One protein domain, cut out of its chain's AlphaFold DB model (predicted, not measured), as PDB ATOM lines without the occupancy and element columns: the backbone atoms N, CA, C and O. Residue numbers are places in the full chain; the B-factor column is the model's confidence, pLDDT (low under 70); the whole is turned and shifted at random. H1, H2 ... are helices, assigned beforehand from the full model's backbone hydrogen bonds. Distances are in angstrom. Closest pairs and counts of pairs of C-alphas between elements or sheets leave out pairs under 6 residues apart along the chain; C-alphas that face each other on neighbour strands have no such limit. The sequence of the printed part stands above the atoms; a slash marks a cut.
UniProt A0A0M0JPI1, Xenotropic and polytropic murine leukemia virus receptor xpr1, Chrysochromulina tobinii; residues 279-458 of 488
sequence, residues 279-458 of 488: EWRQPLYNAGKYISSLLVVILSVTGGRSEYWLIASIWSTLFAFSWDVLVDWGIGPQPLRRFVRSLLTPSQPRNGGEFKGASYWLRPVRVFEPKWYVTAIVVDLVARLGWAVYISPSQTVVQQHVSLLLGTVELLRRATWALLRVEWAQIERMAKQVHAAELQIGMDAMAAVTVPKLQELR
ATOM      1  N   GLU A 279      53.210 -97.996 -13.843       88.62
ATOM      2  CA  GLU A 279      52.181 -98.394 -12.876       88.62
ATOM      3  C   GLU A 279      51.342 -97.213 -12.347       88.62
ATOM      4  O   GLU A 279      50.338 -97.444 -11.680       88.62
ATOM      5  N   TRP A 280      51.680 -95.955 -12.674       93.31
ATOM      6  CA  TRP A 280      50.887 -94.767 -12.317       93.31
ATOM      7  C   TRP A 280      49.491 -94.736 -12.963       93.31
ATOM      8  O   TRP A 280      48.595 -94.050 -12.466       93.31
ATOM      9  N   ARG A 281      49.271 -95.478 -14.058       94.75
ATOM     10  CA  ARG A 281      47.993 -95.482 -14.792       94.75
ATOM     11  C   ARG A 281      46.854 -96.062 -13.960       94.75
ATOM     12  O   ARG A 281      45.798 -95.444 -13.853       94.75
ATOM     13  N   GLN A 282      47.056 -97.215 -13.323       94.25
ATOM     14  CA  GLN A 282      46.032 -97.836 -12.478       94.25
ATOM     15  C   GLN A 282      45.524 -96.916 -11.346       94.25
ATOM     16  O   GLN A 282      44.307 -96.723 -11.263       94.25
ATOM     17  N   PRO A 283      46.377 -96.306 -10.496       95.88
ATOM     18  CA  PRO A 283      45.910 -95.385  -9.470       95.88
ATOM     19  C   PRO A 283      45.296 -94.106 -10.057       95.88
ATOM     20  O   PRO A 283      44.396 -93.561  -9.427       95.88
ATOM     21  N   LEU A 284      45.661 -93.661 -11.268       97.19
ATOM     22  CA  LEU A 284      44.970 -92.548 -11.937       97.19
ATOM     23  C   LEU A 284      43.498 -92.863 -12.234       97.19
ATOM     24  O   LEU A 284      42.614 -92.094 -11.854       97.19
ATOM     25  N   TYR A 285      43.208 -93.996 -12.877       97.00
ATOM     26  CA  TYR A 285      41.816 -94.383 -13.140       97.00
ATOM     27  C   TYR A 285      41.053 -94.646 -11.837       97.00
ATOM     28  O   TYR A 285      39.878 -94.291 -11.723       97.00
ATOM     29  N   ASN A 286      41.729 -95.191 -10.822       96.75
ATOM     30  CA  ASN A 286      41.144 -95.373  -9.499       96.75
ATOM     31  C   ASN A 286      40.816 -94.025  -8.826       96.75
ATOM     32  O   ASN A 286      39.761 -93.883  -8.214       96.75
ATOM     33  N   ALA A 287      41.665 -93.003  -8.984       97.94
ATOM     34  CA  ALA A 287      41.378 -91.648  -8.515       97.94
ATOM     35  C   ALA A 287      40.116 -91.087  -9.187       97.94
ATOM     36  O   ALA A 287      39.254 -90.542  -8.501       97.94
ATOM     37  N   GLY A 288      39.961 -91.294 -10.501       97.75
ATOM     38  CA  GLY A 288      38.746 -90.937 -11.240       97.75
ATOM     39  C   GLY A 288      37.485 -91.610 -10.685       97.75
ATOM     40  O   GLY A 288      36.455 -90.952 -10.517       97.75
ATOM     41  N   LYS A 289      37.580 -92.891 -10.306       96.62
ATOM     42  CA  LYS A 289      36.501 -93.614  -9.616       96.62
ATOM     43  C   LYS A 289      36.111 -92.910  -8.311       96.62
ATOM     44  O   LYS A 289      34.938 -92.592  -8.130       96.62
ATOM     45  N   TYR A 290      37.061 -92.587  -7.428       97.50
ATOM     46  CA  TYR A 290      36.726 -91.919  -6.159       97.50
ATOM     47  C   TYR A 290      36.291 -90.461  -6.323       97.50
ATOM     48  O   TYR A 290      35.455 -90.015  -5.542       97.50
ATOM     49  N   ILE A 291      36.760 -89.738  -7.346       98.00
ATOM     50  CA  ILE A 291      36.212 -88.417  -7.705       98.00
ATOM     51  C   ILE A 291      34.723 -88.539  -8.043       98.00
ATOM     52  O   ILE A 291      33.918 -87.740  -7.564       98.00
ATOM     53  N   SER A 292      34.334 -89.557  -8.819       97.00
ATOM     54  CA  SER A 292      32.921 -89.769  -9.144       97.00
ATOM     55  C   SER A 292      32.076 -90.054  -7.897       97.00
ATOM     56  O   SER A 292      31.003 -89.476  -7.746       97.00
ATOM     57  N   SER A 293      32.581 -90.850  -6.949       95.81
ATOM     58  CA  SER A 293      31.886 -91.112  -5.683       95.81
ATOM     59  C   SER A 293      31.829 -89.880  -4.774       95.81
ATOM     60  O   SER A 293      30.789 -89.617  -4.172       95.81
ATOM     61  N   LEU A 294      32.906 -89.090  -4.713       96.19
ATOM     62  CA  LEU A 294      32.948 -87.812  -3.996       96.19
ATOM     63  C   LEU A 294      31.871 -86.853  -4.503       96.19
ATOM     64  O   LEU A 294      31.159 -86.265  -3.693       96.19
ATOM     65  N   LEU A 295      31.708 -86.739  -5.824       95.00
ATOM     66  CA  LEU A 295      30.669 -85.905  -6.426       95.00
ATOM     67  C   LEU A 295      29.269 -86.321  -5.954       95.00
ATOM     68  O   LEU A 295      28.489 -85.466  -5.536       95.00
ATOM     69  N   VAL A 296      28.965 -87.623  -5.957       94.00
ATOM     70  CA  VAL A 296      27.671 -88.143  -5.483       94.00
ATOM     71  C   VAL A 296      27.442 -87.779  -4.021       94.00
ATOM     72  O   VAL A 296      26.397 -87.224  -3.682       94.00
ATOM     73  N   VAL A 297      28.417 -88.045  -3.150       93.19
ATOM     74  CA  VAL A 297      28.286 -87.786  -1.710       93.19
ATOM     75  C   VAL A 297      28.142 -86.291  -1.423       93.19
ATOM     76  O   VAL A 297      27.263 -85.909  -0.656       93.19
ATOM     77  N   ILE A 298      28.928 -85.430  -2.077       92.44
ATOM     78  CA  ILE A 298      28.830 -83.971  -1.914       92.44
ATOM     79  C   ILE A 298      27.448 -83.467  -2.338       92.44
ATOM     80  O   ILE A 298      26.823 -82.706  -1.598       92.44
ATOM     81  N   LEU A 299      26.936 -83.910  -3.489       91.44
ATOM     82  CA  LEU A 299      25.590 -83.544  -3.945       91.44
ATOM     83  C   LEU A 299      24.503 -84.057  -2.988       91.44
ATOM     84  O   LEU A 299      23.509 -83.369  -2.768       91.44
ATOM     85  N   SER A 300      24.721 -85.223  -2.374       89.06
ATOM     86  CA  SER A 300      23.803 -85.821  -1.396       89.06
ATOM     87  C   SER A 300      23.657 -84.968  -0.137       89.06
ATOM     88  O   SER A 300      22.547 -84.736   0.334       89.06
ATOM     89  N   VAL A 301      24.781 -84.485   0.406       88.00
ATOM     90  CA  VAL A 301      24.808 -83.783   1.701       88.00
ATOM     91  C   VAL A 301      24.607 -82.271   1.585       88.00
ATOM     92  O   VAL A 301      24.253 -81.626   2.569       88.00
ATOM     93  N   THR A 302      24.814 -81.690   0.399       85.12
ATOM     94  CA  THR A 302      24.592 -80.252   0.158       85.12
ATOM     95  C   THR A 302      23.201 -79.928  -0.389       85.12
ATOM     96  O   THR A 302      22.862 -78.752  -0.489       85.12
ATOM     97  N   GLY A 303      22.374 -80.939  -0.686       77.12
ATOM     98  CA  GLY A 303      21.047 -80.737  -1.279       77.12
ATOM     99  C   GLY A 303      21.126 -80.333  -2.753       77.12
ATOM    100  O   GLY A 303      20.370 -79.476  -3.204       77.12
ATOM    101  N   GLY A 304      22.074 -80.916  -3.496       72.56
ATOM    102  CA  GLY A 304      22.238 -80.665  -4.925       72.56
ATOM    103  C   GLY A 304      20.990 -81.032  -5.737       72.56
ATOM    104  O   GLY A 304      20.166 -81.842  -5.311       72.56
ATOM    105  N   ARG A 305      20.861 -80.447  -6.936       75.94
ATOM    106  CA  ARG A 305      19.745 -80.729  -7.856       75.94
ATOM    107  C   ARG A 305      19.642 -82.237  -8.129       75.94
ATOM    108  O   ARG A 305      20.642 -82.872  -8.477       75.94
ATOM    109  N   SER A 306      18.438 -82.795  -7.977       80.69
ATOM    110  CA  SER A 306      18.175 -84.242  -8.029       80.69
ATOM    111  C   SER A 306      18.658 -84.916  -9.319       80.69
ATOM    112  O   SER A 306      19.148 -86.041  -9.288       80.69
ATOM    113  N   GLU A 307      18.595 -84.203 -10.440       88.00
ATOM    114  CA  GLU A 307      19.016 -84.635 -11.768       88.00
ATOM    115  C   GLU A 307      20.536 -84.813 -11.876       88.00
ATOM    116  O   GLU A 307      21.008 -85.831 -12.379       88.00
ATOM    117  N   TYR A 308      21.318 -83.868 -11.348       89.94
ATOM    118  CA  TYR A 308      22.780 -83.953 -11.358       89.94
ATOM    119  C   TYR A 308      23.268 -85.036 -10.409       89.94
ATOM    120  O   TYR A 308      24.191 -85.778 -10.744       89.94
ATOM    121  N   TRP A 309      22.613 -85.162  -9.252       92.19
ATOM    122  CA  TRP A 309      22.884 -86.259  -8.336       92.19
ATOM    123  C   TRP A 309      22.603 -87.614  -8.993       92.19
ATOM    124  O   TRP A 309      23.447 -88.503  -8.912       92.19
ATOM    125  N   LEU A 310      21.475 -87.766  -9.697       90.94
ATOM    126  CA  LEU A 310      21.116 -89.018 -10.362       90.94
ATOM    127  C   LEU A 310      22.128 -89.397 -11.451       90.94
ATOM    128  O   LEU A 310      22.601 -90.532 -11.468       90.94
ATOM    129  N   ILE A 311      22.512 -88.452 -12.316       93.12
ATOM    130  CA  ILE A 311      23.520 -88.686 -13.365       93.12
ATOM    131  C   ILE A 311      24.865 -89.080 -12.740       93.12
ATOM    132  O   ILE A 311      25.468 -90.077 -13.145       93.12
ATOM    133  N   ALA A 312      25.318 -88.339 -11.723       94.12
ATOM    134  CA  ALA A 312      26.552 -88.652 -11.008       94.12
ATOM    135  C   ALA A 312      26.485 -90.032 -10.333       94.12
ATOM    136  O   ALA A 312      27.460 -90.783 -10.365       94.12
ATOM    137  N   SER A 313      25.332 -90.383  -9.756       93.69
ATOM    138  CA  SER A 313      25.094 -91.650  -9.062       93.69
ATOM    139  C   SER A 313      25.128 -92.836 -10.023       93.69
ATOM    140  O   SER A 313      25.816 -93.821  -9.746       93.69
ATOM    141  N   ILE A 314      24.491 -92.720 -11.194       94.19
ATOM    142  CA  ILE A 314      24.542 -93.737 -12.253       94.19
ATOM    143  C   ILE A 314      25.985 -93.932 -12.727       94.19
ATOM    144  O   ILE A 314      26.476 -95.063 -12.752       94.19
ATOM    145  N   TRP A 315      26.690 -92.842 -13.047       95.94
ATOM    146  CA  TRP A 315      28.079 -92.907 -13.507       95.94
ATOM    147  C   TRP A 315      29.008 -93.542 -12.464       95.94
ATOM    148  O   TRP A 315      29.729 -94.492 -12.771       95.94
ATOM    149  N   SER A 316      28.950 -93.069 -11.214       96.06
ATOM    150  CA  SER A 316      29.743 -93.601 -10.098       96.06
ATOM    151  C   SER A 316      29.449 -95.083  -9.851       96.06
ATOM    152  O   SER A 316      30.370 -95.883  -9.681       96.06
ATOM    153  N   THR A 317      28.172 -95.479  -9.897       94.94
ATOM    154  CA  THR A 317      27.739 -96.870  -9.707       94.94
ATOM    155  C   THR A 317      28.302 -97.783 -10.791       94.94
ATOM    156  O   THR A 317      28.895 -98.811 -10.465       94.94
ATOM    157  N   LEU A 318      28.173 -97.404 -12.067       95.69
ATOM    158  CA  LEU A 318      28.682 -98.192 -13.194       95.69
ATOM    159  C   LEU A 318      30.208 -98.283 -13.189       95.69
ATOM    160  O   LEU A 318      30.758 -99.362 -13.431       95.69
ATOM    161  N   PHE A 319      30.897 -97.180 -12.885       96.31
ATOM    162  CA  PHE A 319      32.355 -97.165 -12.800       96.31
ATOM    163  C   PHE A 319      32.827 -98.075 -11.662       96.31
ATOM    164  O   PHE A 319      33.633 -98.978 -11.882       96.31
ATOM    165  N   ALA A 320      32.283 -97.911 -10.456       95.88
ATOM    166  CA  ALA A 320      32.693 -98.712  -9.311       95.88
ATOM    167  C   ALA A 320      32.340-100.203  -9.475       95.88
ATOM    168  O   ALA A 320      33.153-101.051  -9.123       95.88
ATOM    169  N   PHE A 321      31.190-100.536 -10.070       96.38
ATOM    170  CA  PHE A 321      30.843-101.919 -10.417       96.38
ATOM    171  C   PHE A 321      31.835-102.525 -11.418       96.38
ATOM    172  O   PHE A 321      32.362-103.617 -11.206       96.38
ATOM    173  N   SER A 322      32.142-101.790 -12.489       95.56
ATOM    174  CA  SER A 322      33.105-102.238 -13.500       95.56
ATOM    175  C   SER A 322      34.496-102.437 -12.899       95.56
ATOM    176  O   SER A 322      35.188-103.389 -13.254       95.56
ATOM    177  N   TRP A 323      34.896-101.565 -11.970       96.62
ATOM    178  CA  TRP A 323      36.157-101.679 -11.243       96.62
ATOM    179  C   TRP A 323      36.218-102.957 -10.405       96.62
ATOM    180  O   TRP A 323      37.187-103.710 -10.514       96.62
ATOM    181  N   ASP A 324      35.178-103.225  -9.615       96.44
ATOM    182  CA  ASP A 324      35.148-104.384  -8.727       96.44
ATOM    183  C   ASP A 324      35.242-105.691  -9.538       96.44
ATOM    184  O   ASP A 324      36.082-106.544  -9.256       96.44
ATOM    185  N   VAL A 325      34.476-105.807 -10.629       95.75
ATOM    186  CA  VAL A 325      34.464-107.004 -11.487       95.75
ATOM    187  C   VAL A 325      35.768-107.172 -12.280       95.75
ATOM    188  O   VAL A 325      36.371-108.250 -12.263       95.75
ATOM    189  N   LEU A 326      36.204-106.127 -12.993       94.00
ATOM    190  CA  LEU A 326      37.279-106.232 -13.988       94.00
ATOM    191  C   LEU A 326      38.675-106.084 -13.382       94.00
ATOM    192  O   LEU A 326      39.608-106.726 -13.866       94.00
ATOM    193  N   VAL A 327      38.828-105.241 -12.357       93.50
ATOM    194  CA  VAL A 327      40.132-104.877 -11.781       93.50
ATOM    195  C   VAL A 327      40.356-105.597 -10.459       93.50
ATOM    196  O   VAL A 327      41.319-106.349 -10.334       93.50
ATOM    197  N   ASP A 328      39.460-105.424  -9.490       95.38
ATOM    198  CA  ASP A 328      39.656-105.983  -8.148       95.38
ATOM    199  C   ASP A 328      39.488-107.504  -8.116       95.38
ATOM    200  O   ASP A 328      40.177-108.183  -7.352       95.38
ATOM    201  N   TRP A 329      38.595-108.045  -8.947       95.12
ATOM    202  CA  TRP A 329      38.377-109.483  -9.076       95.12
ATOM    203  C   TRP A 329      38.951-110.070 -10.366       95.12
ATOM    204  O   TRP A 329      38.959-111.286 -10.507       95.12
ATOM    205  N   GLY A 330      39.418-109.289 -11.340       90.94
ATOM    206  CA  GLY A 330      40.034-109.843 -12.557       90.94
ATOM    207  C   GLY A 330      39.155-110.826 -13.361       90.94
ATOM    208  O   GLY A 330      39.684-111.693 -14.075       90.94
ATOM    209  N   ILE A 331      37.825-110.728 -13.244       91.31
ATOM    210  CA  ILE A 331      36.827-111.553 -13.950       91.31
ATOM    211  C   ILE A 331      36.005-110.699 -14.927       91.31
ATOM    212  O   ILE A 331      36.160-109.488 -14.978       91.31
ATOM    213  N   GLY A 332      35.203-111.328 -15.786       88.69
ATOM    214  CA  GLY A 332      34.458-110.669 -16.863       88.69
ATOM    215  C   GLY A 332      34.904-111.106 -18.266       88.69
ATOM    216  O   GLY A 332      35.839-111.910 -18.406       88.69
ATOM    217  N   PRO A 333      34.247-110.583 -19.319       88.00
ATOM    218  CA  PRO A 333      34.520-110.954 -20.704       88.00
ATOM    219  C   PRO A 333      36.005-110.826 -21.040       88.00
ATOM    220  O   PRO A 333      36.615-109.782 -20.801       88.00
ATOM    221  N   GLN A 334      36.599-111.876 -21.606       84.06
ATOM    222  CA  GLN A 334      38.021-111.893 -21.965       84.06
ATOM    223  C   GLN A 334      38.468-110.681 -22.803       84.06
ATOM    224  O   GLN A 334      39.494-110.095 -22.448       84.06
ATOM    225  N   PRO A 335      37.735-110.247 -23.854       86.81
ATOM    226  CA  PRO A 335      38.130-109.072 -24.633       86.81
ATOM    227  C   PRO A 335      38.182-107.803 -23.780       86.81
ATOM    228  O   PRO A 335      39.145-107.041 -23.856       86.81
ATOM    229  N   LEU A 336      37.191-107.623 -22.903       89.00
ATOM    230  CA  LEU A 336      37.097-106.462 -22.026       89.00
ATOM    231  C   LEU A 336      38.219-106.454 -20.981       89.00
ATOM    232  O   LEU A 336      38.857-105.428 -20.778       89.00
ATOM    233  N   ARG A 337      38.531-107.605 -20.375       87.94
ATOM    234  CA  ARG A 337      39.666-107.728 -19.446       87.94
ATOM    235  C   ARG A 337      41.002-107.424 -20.118       87.94
ATOM    236  O   ARG A 337      41.836-106.745 -19.525       87.94
ATOM    237  N   ARG A 338      41.209-107.909 -21.349       85.81
ATOM    238  CA  ARG A 338      42.418-107.619 -22.142       85.81
ATOM    239  C   ARG A 338      42.534-106.122 -22.427       85.81
ATOM    240  O   ARG A 338      43.602-105.555 -22.218       85.81
ATOM    241  N   PHE A 339      41.435-105.490 -22.833       90.25
ATOM    242  CA  PHE A 339      41.376-104.049 -23.060       90.25
ATOM    243  C   PHE A 339      41.695-103.256 -21.786       90.25
ATOM    244  O   PHE A 339      42.629-102.458 -21.782       90.25
ATOM    245  N   VAL A 340      41.006-103.534 -20.675       90.94
ATOM    246  CA  VAL A 340      41.241-102.846 -19.396       90.94
ATOM    247  C   VAL A 340      42.682-103.035 -18.923       90.94
ATOM    248  O   VAL A 340      43.342-102.058 -18.592       90.94
ATOM    249  N   ARG A 341      43.228-104.256 -18.968       87.31
ATOM    250  CA  ARG A 341      44.630-104.494 -18.589       87.31
ATOM    251  C   ARG A 341      45.609-103.708 -19.462       87.31
ATOM    252  O   ARG A 341      46.568-103.165 -18.931       87.31
ATOM    253  N   SER A 342      45.353-103.599 -20.767       88.25
ATOM    254  CA  SER A 342      46.203-102.801 -21.663       88.25
ATOM    255  C   SER A 342      46.181-101.302 -21.342       88.25
ATOM    256  O   SER A 342      47.188-100.627 -21.526       88.25
ATOM    257  N   LEU A 343      45.065-100.790 -20.807       90.12
ATOM    258  CA  LEU A 343      44.963 -99.404 -20.348       90.12
ATOM    259  C   LEU A 343      45.661 -99.176 -19.003       90.12
ATOM    260  O   LEU A 343      46.297 -98.140 -18.814       90.12
ATOM    261  N   LEU A 344      45.519-100.118 -18.064       90.50
ATOM    262  CA  LEU A 344      45.992 -99.956 -16.685       90.50
ATOM    263  C   LEU A 344      47.470-100.323 -16.502       90.50
ATOM    264  O   LEU A 344      48.150 -99.680 -15.709       90.50
ATOM    265  N   THR A 345      47.963-101.341 -17.211       82.50
ATOM    266  CA  THR A 345      49.327-101.881 -17.067       82.50
ATOM    267  C   THR A 345      49.907-102.292 -18.434       82.50
ATOM    268  O   THR A 345      49.996-103.488 -18.726       82.50
ATOM    269  N   PRO A 346      50.275-101.330 -19.301       73.31
ATOM    270  CA  PRO A 346      50.772-101.615 -20.651       73.31
ATOM    271  C   PRO A 346      52.150-102.296 -20.684       73.31
ATOM    272  O   PRO A 346      52.422-103.061 -21.606       73.31
ATOM    273  N   SER A 347      52.988-102.071 -19.669       61.50
ATOM    274  CA  SER A 347      54.347-102.621 -19.558       61.50
ATOM    275  C   SER A 347      54.425-104.087 -19.124       61.50
ATOM    276  O   SER A 347      55.489-104.696 -19.242       61.50
ATOM    277  N   GLN A 348      53.337-104.688 -18.625       59.00
ATOM    278  CA  GLN A 348      53.359-106.113 -18.297       59.00
ATOM    279  C   GLN A 348      53.328-106.944 -19.590       59.00
ATOM    280  O   GLN A 348      52.416-106.758 -20.403       59.00
ATOM    281  N   PRO A 349      54.291-107.867 -19.799       52.34
ATOM    282  CA  PRO A 349      54.357-108.652 -21.021       52.34
ATOM    283  C   PRO A 349      53.034-109.389 -21.256       52.34
ATOM    284  O   PRO A 349      52.415-109.911 -20.327       52.34
ATOM    285  N   ARG A 350      52.629-109.492 -22.530       49.12
ATOM    286  CA  ARG A 350      51.445-110.243 -23.008       49.12
ATOM    287  C   ARG A 350      51.453-111.742 -22.646       49.12
ATOM    288  O   ARG A 350      50.522-112.458 -23.000       49.12
ATOM    289  N   ASN A 351      52.460-112.194 -21.905       41.31
ATOM    290  CA  ASN A 351      52.813-113.581 -21.663       41.31
ATOM    291  C   ASN A 351      52.525-113.978 -20.210       41.31
ATOM    292  O   ASN A 351      53.373-114.522 -19.518       41.31
ATOM    293  N   GLY A 352      51.300-113.746 -19.744       42.97
ATOM    294  CA  GLY A 352      50.691-114.764 -18.898       42.97
ATOM    295  C   GLY A 352      50.165-115.786 -19.881       42.97
ATOM    296  O   GLY A 352      49.167-115.481 -20.536       42.97
ATOM    297  N   GLY A 353      50.882-116.902 -20.066       41.72
ATOM    298  CA  GLY A 353      50.490-117.962 -20.990       41.72
ATOM    299  C   GLY A 353      48.980-118.138 -20.944       41.72
ATOM    300  O   GLY A 353      48.393-118.177 -19.858       41.72
ATOM    301  N   GLU A 354      48.336-118.135 -22.113       42.75
ATOM    302  CA  GLU A 354      46.953-118.569 -22.203       42.75
ATOM    303  C   GLU A 354      46.889-119.913 -21.487       42.75
ATOM    304  O   GLU A 354      47.353-120.929 -22.005       42.75
ATOM    305  N   PHE A 355      46.376-119.921 -20.257       47.06
ATOM    306  CA  PHE A 355      45.990-121.158 -19.618       47.06
ATOM    307  C   PHE A 355      44.926-121.719 -20.550       47.06
ATOM    308  O   PHE A 355      43.793-121.222 -20.582       47.06
ATOM    309  N   LYS A 356      45.326-122.686 -21.379       42.09
ATOM    310  CA  LYS A 356      44.427-123.463 -22.225       42.09
ATOM    311  C   LYS A 356      43.260-123.890 -21.327       42.09
ATOM    312  O   LYS A 356      43.476-124.596 -20.347       42.09
ATOM    313  N   GLY A 357      42.057-123.372 -21.593       51.09
ATOM    314  CA  GLY A 357      40.865-123.613 -20.765       51.09
ATOM    315  C   GLY A 357      40.270-122.405 -20.022       51.09
ATOM    316  O   GLY A 357      39.322-122.581 -19.257       51.09
ATOM    317  N   ALA A 358      40.754-121.173 -20.226       57.53
ATOM    318  CA  ALA A 358      40.066-119.996 -19.689       57.53
ATOM    319  C   ALA A 358      38.660-119.842 -20.310       57.53
ATOM    320  O   ALA A 358      38.512-119.648 -21.516       57.53
ATOM    321  N   SER A 359      37.619-119.887 -19.473       67.88
ATOM    322  CA  SER A 359      36.243-119.558 -19.873       67.88
ATOM    323  C   SER A 359      36.154-118.101 -20.349       67.88
ATOM    324  O   SER A 359      36.897-117.240 -19.870       67.88
ATOM    325  N   TYR A 360      35.228-117.792 -21.264       80.19
ATOM    326  CA  TYR A 360      35.017-116.429 -21.777       80.19
ATOM    327  C   TYR A 360      34.810-115.396 -20.652       80.19
ATOM    328  O   TYR A 360      35.273-114.263 -20.768       80.19
ATOM    329  N   TRP A 361      34.175-115.793 -19.545       82.69
ATOM    330  CA  TRP A 361      33.791-114.895 -18.447       82.69
ATOM    331  C   TRP A 361      34.681-114.969 -17.203       82.69
ATOM    332  O   TRP A 361      34.714-114.026 -16.417       82.69
ATOM    333  N   LEU A 362      35.388-116.075 -16.979       86.25
ATOM    334  CA  LEU A 362      36.113-116.312 -15.728       86.25
ATOM    335  C   LEU A 362      37.605-116.536 -15.980       86.25
ATOM    336  O   LEU A 362      38.038-116.929 -17.063       86.25
ATOM    337  N   ARG A 363      38.416-116.255 -14.961       85.38
ATOM    338  CA  ARG A 363      39.854-116.546 -14.974       85.38
ATOM    339  C   ARG A 363      40.115-118.056 -14.782       85.38
ATOM    340  O   ARG A 363      39.282-118.731 -14.180       85.38
ATOM    341  N   PRO A 364      41.234-118.586 -15.304       75.81
ATOM    342  CA  PRO A 364      41.559-120.014 -15.253       75.81
ATOM    343  C   PRO A 364      41.852-120.495 -13.825       75.81
ATOM    344  O   PRO A 364      41.252-121.468 -13.372       75.81
ATOM    345  N   VAL A 365      42.708-119.770 -13.097       83.69
ATOM    346  CA  VAL A 365      43.078-120.061 -11.706       83.69
ATOM    347  C   VAL A 365      42.063-119.423 -10.760       83.69
ATOM    348  O   VAL A 365      41.839-118.210 -10.805       83.69
ATOM    349  N   ARG A 366      41.430-120.253  -9.931       88.75
ATOM    350  CA  ARG A 366      40.366-119.884  -8.991       88.75
ATOM    351  C   ARG A 366      40.432-120.791  -7.773       88.75
ATOM    352  O   ARG A 366      40.713-121.977  -7.915       88.75
ATOM    353  N   VAL A 367      40.132-120.229  -6.611       90.06
ATOM    354  CA  VAL A 367      40.005-120.979  -5.356       90.06
ATOM    355  C   VAL A 367      38.576-121.488  -5.162       90.06
ATOM    356  O   VAL A 367      38.373-122.584  -4.646       90.06
ATOM    357  N   PHE A 368      37.575-120.714  -5.589       90.94
ATOM    358  CA  PHE A 368      36.165-121.054  -5.410       90.94
ATOM    359  C   PHE A 368      35.567-121.711  -6.661       90.94
ATOM    360  O   PHE A 368      36.111-121.644  -7.765       90.94
ATOM    361  N   GLU A 369      34.394-122.326  -6.508       90.56
ATOM    362  CA  GLU A 369      33.632-122.827  -7.654       90.56
ATOM    363  C   GLU A 369      33.087-121.678  -8.529       90.56
ATOM    364  O   GLU A 369      32.702-120.630  -8.000       90.56
ATOM    365  N   PRO A 370      32.949-121.873  -9.859       90.62
ATOM    366  CA  PRO A 370      32.482-120.845 -10.797       90.62
ATOM    367  C   PRO A 370      31.184-120.129 -10.400       90.62
ATOM    368  O   PRO A 370      31.070-118.920 -10.606       90.62
ATOM    369  N   LYS A 371      30.227-120.854  -9.804       92.44
ATOM    370  CA  LYS A 371      28.927-120.310  -9.383       92.44
ATOM    371  C   LYS A 371      29.068-119.145  -8.400       92.44
ATOM    372  O   LYS A 371      28.347-118.164  -8.523       92.44
ATOM    373  N   TRP A 372      30.045-119.203  -7.493       92.94
ATOM    374  CA  TRP A 372      30.251-118.171  -6.475       92.94
ATOM    375  C   TRP A 372      30.714-116.839  -7.067       92.94
ATOM    376  O   TRP A 372      30.310-115.789  -6.576       92.94
ATOM    377  N   TYR A 373      31.481-116.860  -8.160       94.50
ATOM    378  CA  TYR A 373      31.881-115.639  -8.867       94.50
ATOM    379  C   TYR A 373      30.696-114.982  -9.574       94.50
ATOM    380  O   TYR A 373      30.547-113.766  -9.520       94.50
ATOM    381  N   VAL A 374      29.835-115.779 -10.216       92.31
ATOM    382  CA  VAL A 374      28.624-115.260 -10.874       92.31
ATOM    383  C   VAL A 374      27.669-114.677  -9.836       92.31
ATOM    384  O   VAL A 374      27.194-113.557 -10.008       92.31
ATOM    385  N   THR A 375      27.458-115.384  -8.721       93.25
ATOM    386  CA  THR A 375      26.667-114.876  -7.596       93.25
ATOM    387  C   THR A 375      27.241-113.569  -7.057       93.25
ATOM    388  O   THR A 375      26.484-112.625  -6.864       93.25
ATOM    389  N   ALA A 376      28.561-113.471  -6.871       95.19
ATOM    390  CA  ALA A 376      29.202-112.248  -6.397       95.19
ATOM    391  C   ALA A 376      28.972-111.057  -7.341       95.19
ATOM    392  O   ALA A 376      28.669-109.970  -6.862       95.19
ATOM    393  N   ILE A 377      29.042-111.260  -8.663       95.00
ATOM    394  CA  ILE A 377      28.743-110.214  -9.657       95.00
ATOM    395  C   ILE A 377      27.298-109.722  -9.516       95.00
ATOM    396  O   ILE A 377      27.060-108.517  -9.465       95.00
ATOM    397  N   VAL A 378      26.332-110.642  -9.446       93.50
ATOM    398  CA  VAL A 378      24.905-110.289  -9.354       93.50
ATOM    399  C   VAL A 378      24.598-109.586  -8.032       93.50
ATOM    400  O   VAL A 378      23.970-108.528  -8.028       93.50
ATOM    401  N   VAL A 379      25.062-110.155  -6.917       93.44
ATOM    402  CA  VAL A 379      24.864-109.587  -5.577       93.44
ATOM    403  C   VAL A 379      25.494-108.205  -5.485       93.44
ATOM    404  O   VAL A 379      24.868-107.299  -4.945       93.44
ATOM    405  N   ASP A 380      26.691-108.015  -6.040       95.00
ATOM    406  CA  ASP A 380      27.352-106.718  -6.014       95.00
ATOM    407  C   ASP A 380      26.603-105.655  -6.817       95.00
ATOM    408  O   ASP A 380      26.397-104.557  -6.302       95.00
ATOM    409  N   LEU A 381      26.104-105.991  -8.012       93.19
ATOM    410  CA  LEU A 381      25.294-105.067  -8.804       93.19
ATOM    411  C   LEU A 381      24.031-104.634  -8.047       93.19
ATOM    412  O   LEU A 381      23.773-103.439  -7.913       93.19
ATOM    413  N   VAL A 382      23.262-105.596  -7.526       91.56
ATOM    414  CA  VAL A 382      21.991-105.325  -6.832       91.56
ATOM    415  C   VAL A 382      22.224-104.549  -5.534       91.56
ATOM    416  O   VAL A 382      21.563-103.540  -5.287       91.56
ATOM    417  N   ALA A 383      23.188-104.972  -4.715       92.06
ATOM    418  CA  ALA A 383      23.493-104.312  -3.448       92.06
ATOM    419  C   ALA A 383      24.009-102.876  -3.642       92.06
ATOM    420  O   ALA A 383      23.708-101.997  -2.834       92.06
ATOM    421  N   ARG A 384      24.732-102.602  -4.737       90.56
ATOM    422  CA  ARG A 384      25.246-101.262  -5.053       90.56
ATOM    423  C   ARG A 384      24.141-100.271  -5.419       90.56
ATOM    424  O   ARG A 384      24.250 -99.095  -5.075       90.56
ATOM    425  N   LEU A 385      23.046-100.736  -6.027       87.12
ATOM    426  CA  LEU A 385      21.835 -99.917  -6.185       87.12
ATOM    427  C   LEU A 385      21.250 -99.535  -4.817       87.12
ATOM    428  O   LEU A 385      20.810 -98.403  -4.624       87.12
ATOM    429  N   GLY A 386      21.329-100.447  -3.844       84.25
ATOM    430  CA  GLY A 386      20.986-100.178  -2.449       84.25
ATOM    431  C   GLY A 386      21.825 -99.053  -1.838       84.25
ATOM    432  O   GLY A 386      21.267 -98.169  -1.195       84.25
ATOM    433  N   TRP A 387      23.138 -99.020  -2.092       82.50
ATOM    434  CA  TRP A 387      24.008 -97.923  -1.647       82.50
ATOM    435  C   TRP A 387      23.612 -96.566  -2.252       82.50
ATOM    436  O   TRP A 387      23.592 -95.565  -1.539       82.50
ATOM    437  N   ALA A 388      23.230 -96.516  -3.532       78.44
ATOM    438  CA  ALA A 388      22.764 -95.276  -4.161       78.44
ATOM    439  C   ALA A 388      21.481 -94.737  -3.496       78.44
ATOM    440  O   ALA A 388      21.382 -93.542  -3.219       78.44
ATOM    441  N   VAL A 389      20.530 -95.619  -3.170       77.44
ATOM    442  CA  VAL A 389      19.325 -95.266  -2.389       77.44
ATOM    443  C   VAL A 389      19.700 -94.837  -0.966       77.44
ATOM    444  O   VAL A 389      19.136 -93.894  -0.411       77.44
ATOM    445  N   TYR A 390      20.695 -95.496  -0.377       74.56
ATOM    446  CA  TYR A 390      21.154 -95.246   0.986       74.56
ATOM    447  C   TYR A 390      21.742 -93.846   1.204       74.56
ATOM    448  O   TYR A 390      21.732 -93.350   2.334       74.56
ATOM    449  N   ILE A 391      22.220 -93.198   0.141       75.69
ATOM    450  CA  ILE A 391      22.822 -91.861   0.185       75.69
ATOM    451  C   ILE A 391      21.999 -90.794  -0.546       75.69
ATOM    452  O   ILE A 391      22.491 -89.688  -0.712       75.69
ATOM    453  N   SER A 392      20.777 -91.078  -1.002       74.69
ATOM    454  CA  SER A 392      19.996 -90.112  -1.786       74.69
ATOM    455  C   SER A 392      19.749 -88.782  -1.046       74.69
ATOM    456  O   SER A 392      19.544 -88.802   0.171       74.69
ATOM    457  N   PRO A 393      19.710 -87.626  -1.742       68.25
ATOM    458  CA  PRO A 393      19.374 -86.342  -1.132       68.25
ATOM    459  C   PRO A 393      17.994 -86.393  -0.475       68.25
ATOM    460  O   PRO A 393      17.099 -87.087  -0.960       68.25
ATOM    461  N   SER A 394      17.815 -85.633   0.606       60.47
ATOM    462  CA  SER A 394      16.519 -85.483   1.282       60.47
ATOM    463  C   SER A 394      15.890 -86.823   1.683       60.47
ATOM    464  O   SER A 394      14.754 -87.113   1.315       60.47
ATOM    465  N   GLN A 395      16.622 -87.653   2.442       60.34
ATOM    466  CA  GLN A 395      16.095 -88.894   3.030       60.34
ATOM    467  C   GLN A 395      15.000 -88.618   4.074       60.34
ATOM    468  O   GLN A 395      15.196 -88.799   5.269       60.34
ATOM    469  N   THR A 396      13.829 -88.190   3.621       44.66
ATOM    470  CA  THR A 396      12.582 -88.162   4.394       44.66
ATOM    471  C   THR A 396      11.763 -89.438   4.168       44.66
ATOM    472  O   THR A 396      10.871 -89.745   4.948       44.66
ATOM    473  N   VAL A 397      12.088 -90.204   3.116       40.34
ATOM    474  CA  VAL A 397      11.317 -91.369   2.639       40.34
ATOM    475  C   VAL A 397      11.799 -92.698   3.242       40.34
ATOM    476  O   VAL A 397      11.040 -93.660   3.333       40.34
ATOM    477  N   VAL A 398      13.058 -92.782   3.679       56.06
ATOM    478  CA  VAL A 398      13.661 -94.039   4.144       56.06
ATOM    479  C   VAL A 398      13.546 -94.131   5.662       56.06
ATOM    480  O   VAL A 398      14.323 -93.518   6.392       56.06
ATOM    481  N   GLN A 399      12.586 -94.924   6.144       65.06
ATOM    482  CA  GLN A 399      12.452 -95.230   7.570       65.06
ATOM    483  C   GLN A 399      13.767 -95.789   8.145       65.06
ATOM    484  O   GLN A 399      14.559 -96.437   7.451       65.06
ATOM    485  N   GLN A 400      13.998 -95.577   9.442       70.06
ATOM    486  CA  GLN A 400      15.238 -95.971  10.123       70.06
ATOM    487  C   GLN A 400      15.572 -97.470   9.957       70.06
ATOM    488  O   GLN A 400      16.742 -97.834   9.800       70.06
ATOM    489  N   HIS A 401      14.555 -98.335   9.897       72.56
ATOM    490  CA  HIS A 401      14.703 -99.775   9.649       72.56
ATOM    491  C   HIS A 401      15.235-100.096   8.246       72.56
ATOM    492  O   HIS A 401      16.073-100.985   8.087       72.56
ATOM    493  N   VAL A 402      14.827 -99.334   7.231       79.31
ATOM    494  CA  VAL A 402      15.335 -99.496   5.862       79.31
ATOM    495  C   VAL A 402      16.802 -99.065   5.793       79.31
ATOM    496  O   VAL A 402      17.611 -99.734   5.157       79.31
ATOM    497  N   SER A 403      17.189 -98.020   6.532       82.62
ATOM    498  CA  SER A 403      18.600 -97.619   6.653       82.62
ATOM    499  C   SER A 403      19.474 -98.704   7.301       82.62
ATOM    500  O   SER A 403      20.619 -98.895   6.894       82.62
ATOM    501  N   LEU A 404      18.950 -99.430   8.292       87.38
ATOM    502  CA  LEU A 404      19.634-100.579   8.896       87.38
ATOM    503  C   LEU A 404      19.796-101.735   7.893       87.38
ATOM    504  O   LEU A 404      20.887-102.298   7.772       87.38
ATOM    505  N   LEU A 405      18.735-102.065   7.150       88.88
ATOM    506  CA  LEU A 405      18.767-103.110   6.124       88.88
ATOM    507  C   LEU A 405      19.794-102.787   5.031       88.88
ATOM    508  O   LEU A 405      20.640-103.622   4.719       88.88
ATOM    509  N   LEU A 406      19.764-101.565   4.495       89.31
ATOM    510  CA  LEU A 406      20.705-101.117   3.466       89.31
ATOM    511  C   LEU A 406      22.156-101.134   3.968       89.31
ATOM    512  O   LEU A 406      23.036-101.604   3.251       89.31
ATOM    513  N   GLY A 407      22.404-100.715   5.216       90.25
ATOM    514  CA  GLY A 407      23.728-100.831   5.837       90.25
ATOM    515  C   GLY A 407      24.201-102.285   5.965       90.25
ATOM    516  O   GLY A 407      25.357-102.594   5.687       90.25
ATOM    517  N   THR A 408      23.297-103.205   6.314       92.62
ATOM    518  CA  THR A 408      23.597-104.646   6.417       92.62
ATOM    519  C   THR A 408      23.950-105.241   5.051       92.62
ATOM    520  O   THR A 408      24.941-105.963   4.920       92.62
ATOM    521  N   VAL A 409      23.169-104.902   4.021       93.81
ATOM    522  CA  VAL A 409      23.413-105.310   2.630       93.81
ATOM    523  C   VAL A 409      24.753-104.769   2.127       93.81
ATOM    524  O   VAL A 409      25.520-105.517   1.521       93.81
ATOM    525  N   GLU A 410      25.085-103.512   2.426       93.06
ATOM    526  CA  GLU A 410      26.360-102.908   2.027       93.06
ATOM    527  C   GLU A 410      27.568-103.595   2.693       93.06
ATOM    528  O   GLU A 410      28.585-103.836   2.037       93.06
ATOM    529  N   LEU A 411      27.459-103.998   3.965       94.56
ATOM    530  CA  LEU A 411      28.516-104.760   4.643       94.56
ATOM    531  C   LEU A 411      28.685-106.175   4.069       94.56
ATOM    532  O   LEU A 411      29.817-106.621   3.870       94.56
ATOM    533  N   LEU A 412      27.588-106.867   3.741       95.44
ATOM    534  CA  LEU A 412      27.630-108.172   3.064       95.44
ATOM    535  C   LEU A 412      28.262-108.074   1.670       95.44
ATOM    536  O   LEU A 412      29.090-108.911   1.291       95.44
ATOM    537  N   ARG A 413      27.920-107.021   0.920       95.38
ATOM    538  CA  ARG A 413      28.531-106.718  -0.376       95.38
ATOM    539  C   ARG A 413      30.038-106.519  -0.230       95.38
ATOM    540  O   ARG A 413      30.815-107.161  -0.936       95.38
ATOM    541  N   ARG A 414      30.472-105.695   0.731       95.62
ATOM    542  CA  ARG A 414      31.896-105.449   1.000       95.62
ATOM    543  C   ARG A 414      32.639-106.711   1.446       95.62
ATOM    544  O   ARG A 414      33.781-106.904   1.035       95.62
ATOM    545  N   ALA A 415      32.010-107.583   2.234       96.94
ATOM    546  CA  ALA A 415      32.590-108.873   2.607       96.94
ATOM    547  C   ALA A 415      32.781-109.787   1.383       96.94
ATOM    548  O   ALA A 415      33.851-110.369   1.201       96.94
ATOM    549  N   THR A 416      31.793-109.841   0.487       96.50
ATOM    550  CA  THR A 416      31.899-110.574  -0.787       96.50
ATOM    551  C   THR A 416      33.033-110.019  -1.654       96.50
ATOM    552  O   THR A 416      33.866-110.779  -2.152       96.50
ATOM    553  N   TRP A 417      33.127-108.690  -1.767       97.31
ATOM    554  CA  TRP A 417      34.238-108.025  -2.449       97.31
ATOM    555  C   TRP A 417      35.590-108.400  -1.843       97.31
ATOM    556  O   TRP A 417      36.516-108.729  -2.583       97.31
ATOM    557  N   ALA A 418      35.702-108.408  -0.512       97.50
ATOM    558  CA  ALA A 418      36.938-108.729   0.189       97.50
ATOM    559  C   ALA A 418      37.414-110.160  -0.098       97.50
ATOM    560  O   ALA A 418      38.606-110.352  -0.350       97.50
ATOM    561  N   LEU A 419      36.503-111.145  -0.107       96.00
ATOM    562  CA  LEU A 419      36.831-112.540  -0.427       96.00
ATOM    563  C   LEU A 419      37.565-112.645  -1.763       96.00
ATOM    564  O   LEU A 419      38.678-113.171  -1.820       96.00
ATOM    565  N   LEU A 420      36.953-112.103  -2.815       96.00
ATOM    566  CA  LEU A 420      37.474-112.196  -4.175       96.00
ATOM    567  C   LEU A 420      38.679-111.277  -4.407       96.00
ATOM    568  O   LEU A 420      39.580-111.641  -5.165       96.00
ATOM    569  N   ARG A 421      38.737-110.117  -3.738       97.12
ATOM    570  CA  ARG A 421      39.855-109.168  -3.839       97.12
ATOM    571  C   ARG A 421      41.157-109.760  -3.316       97.12
ATOM    572  O   ARG A 421      42.193-109.597  -3.964       97.12
ATOM    573  N   VAL A 422      41.116-110.409  -2.150       96.81
ATOM    574  CA  VAL A 422      42.300-111.026  -1.526       96.81
ATOM    575  C   VAL A 422      42.722-112.276  -2.294       96.81
ATOM    576  O   VAL A 422      43.909-112.454  -2.553       96.81
ATOM    577  N   GLU A 423      41.762-113.089  -2.746       95.44
ATOM    578  CA  GLU A 423      42.044-114.217  -3.639       95.44
ATOM    579  C   GLU A 423      42.757-113.750  -4.919       95.44
ATOM    580  O   GLU A 423      43.766-114.327  -5.327       95.44
ATOM    581  N   TRP A 424      42.265-112.676  -5.543       94.38
ATOM    582  CA  TRP A 424      42.879-112.139  -6.753       94.38
ATOM    583  C   TRP A 424      44.290-111.607  -6.501       94.38
ATOM    584  O   TRP A 424      45.205-111.929  -7.253       94.38
ATOM    585  N   ALA A 425      44.490-110.871  -5.405       94.44
ATOM    586  CA  ALA A 425      45.806-110.368  -5.017       94.44
ATOM    587  C   ALA A 425      46.825-111.501  -4.802       94.44
ATOM    588  O   ALA A 425      47.989-111.364  -5.184       94.44
ATOM    589  N   GLN A 426      46.395-112.632  -4.234       93.50
ATOM    590  CA  GLN A 426      47.231-113.828  -4.127       93.50
ATOM    591  C   GLN A 426      47.641-114.360  -5.497       93.50
ATOM    592  O   GLN A 426      48.822-114.620  -5.716       93.50
ATOM    593  N   ILE A 427      46.688-114.507  -6.416       90.38
ATOM    594  CA  ILE A 427      46.965-115.033  -7.754       90.38
ATOM    595  C   ILE A 427      47.921-114.102  -8.512       90.38
ATOM    596  O   ILE A 427      48.878-114.575  -9.122       90.38
ATOM    597  N   GLU A 428      47.717-112.784  -8.435       88.12
ATOM    598  CA  GLU A 428      48.623-111.798  -9.037       88.12
ATOM    599  C   GLU A 428      50.035-111.883  -8.447       88.12
ATOM    600  O   GLU A 428      51.023-111.842  -9.182       88.12
ATOM    601  N   ARG A 429      50.148-112.041  -7.124       88.81
ATOM    602  CA  ARG A 429      51.438-112.198  -6.444       88.81
ATOM    603  C   ARG A 429      52.150-113.484  -6.865       88.81
ATOM    604  O   ARG A 429      53.333-113.423  -7.189       88.81
ATOM    605  N   MET A 430      51.441-114.612  -6.901       87.56
ATOM    606  CA  MET A 430      51.986-115.899  -7.347       87.56
ATOM    607  C   MET A 430      52.460-115.824  -8.803       87.56
ATOM    608  O   MET A 430      53.566-116.256  -9.106       87.56
ATOM    609  N   ALA A 431      51.678-115.205  -9.692       84.62
ATOM    610  CA  ALA A 431      52.061-115.028 -11.092       84.62
ATOM    611  C   ALA A 431      53.343-114.190 -11.246       84.62
ATOM    612  O   ALA A 431      54.231-114.561 -12.012       84.62
ATOM    613  N   LYS A 432      53.479-113.095 -10.480       83.56
ATOM    614  CA  LYS A 432      54.708-112.281 -10.464       83.56
ATOM    615  C   LYS A 432      55.923-113.073  -9.965       83.56
ATOM    616  O   LYS A 432      57.006-112.918 -10.516       83.56
ATOM    617  N   GLN A 433      55.749-113.923  -8.949       84.25
ATOM    618  CA  GLN A 433      56.823-114.765  -8.408       84.25
ATOM    619  C   GLN A 433      57.273-115.844  -9.395       84.25
ATOM    620  O   GLN A 433      58.472-116.023  -9.577       84.25
ATOM    621  N   VAL A 434      56.327-116.521 -10.054       82.62
ATOM    622  CA  VAL A 434      56.634-117.512 -11.096       82.62
ATOM    623  C   VAL A 434      57.404-116.857 -12.238       82.62
ATOM    624  O   VAL A 434      58.461-117.348 -12.610       82.62
ATOM    625  N   HIS A 435      56.945-115.700 -12.724       79.00
ATOM    626  CA  HIS A 435      57.632-114.988 -13.799       79.00
ATOM    627  C   HIS A 435      59.057-114.555 -13.415       79.00
ATOM    628  O   HIS A 435      59.990-114.698 -14.202       79.00
ATOM    629  N   ALA A 436      59.247-114.058 -12.189       80.81
ATOM    630  CA  ALA A 436      60.574-113.720 -11.680       80.81
ATOM    631  C   ALA A 436      61.489-114.955 -11.579       80.81
ATOM    632  O   ALA A 436      62.666-114.868 -11.916       80.81
ATOM    633  N   ALA A 437      60.951-116.106 -11.161       81.50
ATOM    634  CA  ALA A 437      61.698-117.360 -11.115       81.50
ATOM    635  C   ALA A 437      62.068-117.868 -12.521       81.50
ATOM    636  O   ALA A 437      63.196-118.296 -12.729       81.50
ATOM    637  N   GLU A 438      61.161-117.776 -13.497       82.00
ATOM    638  CA  GLU A 438      61.433-118.130 -14.899       82.00
ATOM    639  C   GLU A 438      62.545-117.263 -15.505       82.00
ATOM    640  O   GLU A 438      63.444-117.783 -16.165       82.00
ATOM    641  N   LEU A 439      62.515-115.951 -15.247       84.50
ATOM    642  CA  LEU A 439      63.574-115.031 -15.666       84.50
ATOM    643  C   LEU A 439      64.914-115.393 -15.025       84.50
ATOM    644  O   LEU A 439      65.923-115.434 -15.725       84.50
ATOM    645  N   GLN A 440      64.915-115.700 -13.726       84.12
ATOM    646  CA  GLN A 440      66.125-116.108 -13.016       84.12
ATOM    647  C   GLN A 440      66.703-117.402 -13.599       84.12
ATOM    648  O   GLN A 440      67.884-117.441 -13.920       84.12
ATOM    649  N   ILE A 441      65.870-118.421 -13.833       85.50
ATOM    650  CA  ILE A 441      66.296-119.682 -14.460       85.50
ATOM    651  C   ILE A 441      66.866-119.428 -15.862       85.50
ATOM    652  O   ILE A 441      67.889-120.005 -16.224       85.50
ATOM    653  N   GLY A 442      66.238-118.554 -16.655       83.75
ATOM    654  CA  GLY A 442      66.739-118.179 -17.979       83.75
ATOM    655  C   GLY A 442      68.094-117.466 -17.924       83.75
ATOM    656  O   GLY A 442      68.982-117.770 -18.723       83.75
ATOM    657  N   MET A 443      68.276-116.557 -16.962       83.06
ATOM    658  CA  MET A 443      69.548-115.873 -16.717       83.06
ATOM    659  C   MET A 443      70.637-116.847 -16.264       83.06
ATOM    660  O   MET A 443      71.745-116.800 -16.793       83.06
ATOM    661  N   ASP A 444      70.314-117.757 -15.345       84.50
ATOM    662  CA  ASP A 444      71.238-118.770 -14.838       84.50
ATOM    663  C   ASP A 444      71.641-119.750 -15.951       84.50
ATOM    664  O   ASP A 444      72.819-120.076 -16.098       84.50
ATOM    665  N   ALA A 445      70.695-120.154 -16.808       80.06
ATOM    666  CA  ALA A 445      70.969-120.981 -17.983       80.06
ATOM    667  C   ALA A 445      71.859-120.255 -19.008       80.06
ATOM    668  O   ALA A 445      72.818-120.838 -19.517       80.06
ATOM    669  N   MET A 446      71.604-118.970 -19.287       75.25
ATOM    670  CA  MET A 446      72.484-118.158 -20.138       75.25
ATOM    671  C   MET A 446      73.882-118.007 -19.533       75.25
ATOM    672  O   MET A 446      74.871-118.119 -20.258       75.25
ATOM    673  N   ALA A 447      73.991-117.774 -18.225       73.31
ATOM    674  CA  ALA A 447      75.270-117.681 -17.531       73.31
ATOM    675  C   ALA A 447      76.038-119.010 -17.600       73.31
ATOM    676  O   ALA A 447      77.222-119.006 -17.933       73.31
ATOM    677  N   ALA A 448      75.360-120.144 -17.402       72.12
ATOM    678  CA  ALA A 448      75.952-121.475 -17.508       72.12
ATOM    679  C   ALA A 448      76.501-121.786 -18.913       72.12
ATOM    680  O   ALA A 448      77.488-122.505 -19.028       72.12
ATOM    681  N   VAL A 449      75.916-121.222 -19.977       72.38
ATOM    682  CA  VAL A 449      76.429-121.357 -21.357       72.38
ATOM    683  C   VAL A 449      77.537-120.344 -21.666       72.38
ATOM    684  O   VAL A 449      78.500-120.657 -22.366       72.38
ATOM    685  N   THR A 450      77.421-119.115 -21.162       63.00
ATOM    686  CA  THR A 450      78.308-118.001 -21.540       63.00
ATOM    687  C   THR A 450      79.625-118.014 -20.760       63.00
ATOM    688  O   THR A 450      80.670-117.690 -21.322       63.00
ATOM    689  N   VAL A 451      79.610-118.421 -19.485       60.16
ATOM    690  CA  VAL A 451      80.801-118.441 -18.614       60.16
ATOM    691  C   VAL A 451      81.876-119.427 -19.106       60.16
ATOM    692  O   VAL A 451      83.026-118.999 -19.230       60.16
ATOM    693  N   PRO A 452      81.555-120.680 -19.486       57.16
ATOM    694  CA  PRO A 452      82.544-121.593 -20.065       57.16
ATOM    695  C   PRO A 452      83.099-121.082 -21.400       57.16
ATOM    696  O   PRO A 452      84.299-121.150 -21.642       57.16
ATOM    697  N   LYS A 453      82.245-120.480 -22.238       54.66
ATOM    698  CA  LYS A 453      82.630-119.937 -23.552       54.66
ATOM    699  C   LYS A 453      83.573-118.731 -23.437       54.66
ATOM    700  O   LYS A 453      84.462-118.556 -24.265       54.66
ATOM    701  N   LEU A 454      83.418-117.917 -22.389       51.09
ATOM    702  CA  LEU A 454      84.345-116.831 -22.048       51.09
ATOM    703  C   LEU A 454      85.653-117.341 -21.424       51.09
ATOM    704  O   LEU A 454      86.691-116.713 -21.617       51.09
ATOM    705  N   GLN A 455      85.628-118.467 -20.704       56.31
ATOM    706  CA  GLN A 455      86.843-119.131 -20.218       56.31
ATOM    707  C   GLN A 455      87.651-119.770 -21.356       56.31
ATOM    708  O   GLN A 455      88.874-119.675 -21.332       56.31
ATOM    709  N   GLU A 456      87.002-120.336 -22.376       55.53
ATOM    710  CA  GLU A 456      87.681-120.854 -23.577       55.53
ATOM    711  C   GLU A 456      88.305-119.753 -24.449       55.53
ATOM    712  O   GLU A 456      89.317-119.987 -25.106       55.53
ATOM    713  N   LEU A 457      87.743-118.540 -24.433       49.94
ATOM    714  CA  LEU A 457      88.275-117.370 -25.147       49.94
ATOM    715  C   LEU A 457      89.375-116.625 -24.376       49.94
ATOM    716  O   LEU A 457      89.959-115.674 -24.900       49.94
ATOM    717  N   ARG A 458      89.668-117.025 -23.134       47.00
ATOM    718  CA  ARG A 458      90.731-116.421 -22.331       47.00
ATOM    719  C   ARG A 458      92.064-117.064 -22.714       47.00
ATOM    720  O   ARG A 458      92.557-117.949 -22.021       47.00
TER     721      ARG A 458
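Overview. This is residues 279 to 458 of the 488 residues of the protein "Xenotropic and polytropic murine leukemia virus receptor xpr1" of Chrysochromulina tobinii (UniProt A0A0M0JPI1). A body of helices, with H2 in the middle between H1 and H4, bears one very long helix, H5, whose free end sticks out as an arm from residue 436. The printed part has 180 residues with five named helices, H1 to H5, and no named strand: all helix. It is loose, radius of gyration of the C-alphas 22.6 A, spanning 87 by 33 by 25 A.

Along the chain. H1, residues 279 to 302, begins at C-alpha 279 (52.181, -98.394, -12.876) and measures 35.5 A. H2 is 306 to 328, 30.6 A; H3 334 to 344; H4 370 to 390, 30.4 A. H5, 400 to 456, measures 83.7 A, ending at C-alpha 456 (87.681, -120.854, -23.577).

Arrangement. H2, the hub, touches four helices. With residues 289 to 300 of H1 it forms a hairpin, tilt 31 degrees; closest C-alphas Ser 292 and Ser 316, 5.1 A. H4 and residues 403 to 417 of H5 touch at a steep tilt of 48 degrees; closest C-alphas Asp 380 and Arg 413, 5.8 A. Every O i to N i+4 pair is within hydrogen-bond range in H3 and H4; in H1 19 of 20, H2 18 of 19, H5 51 of 53.

Size, cuts and confidence. The printed part has no cut. Link H3 to H4 is long. Residues 347 to 359, 393 to 399 and 450 to 458 have pLDDT under 70.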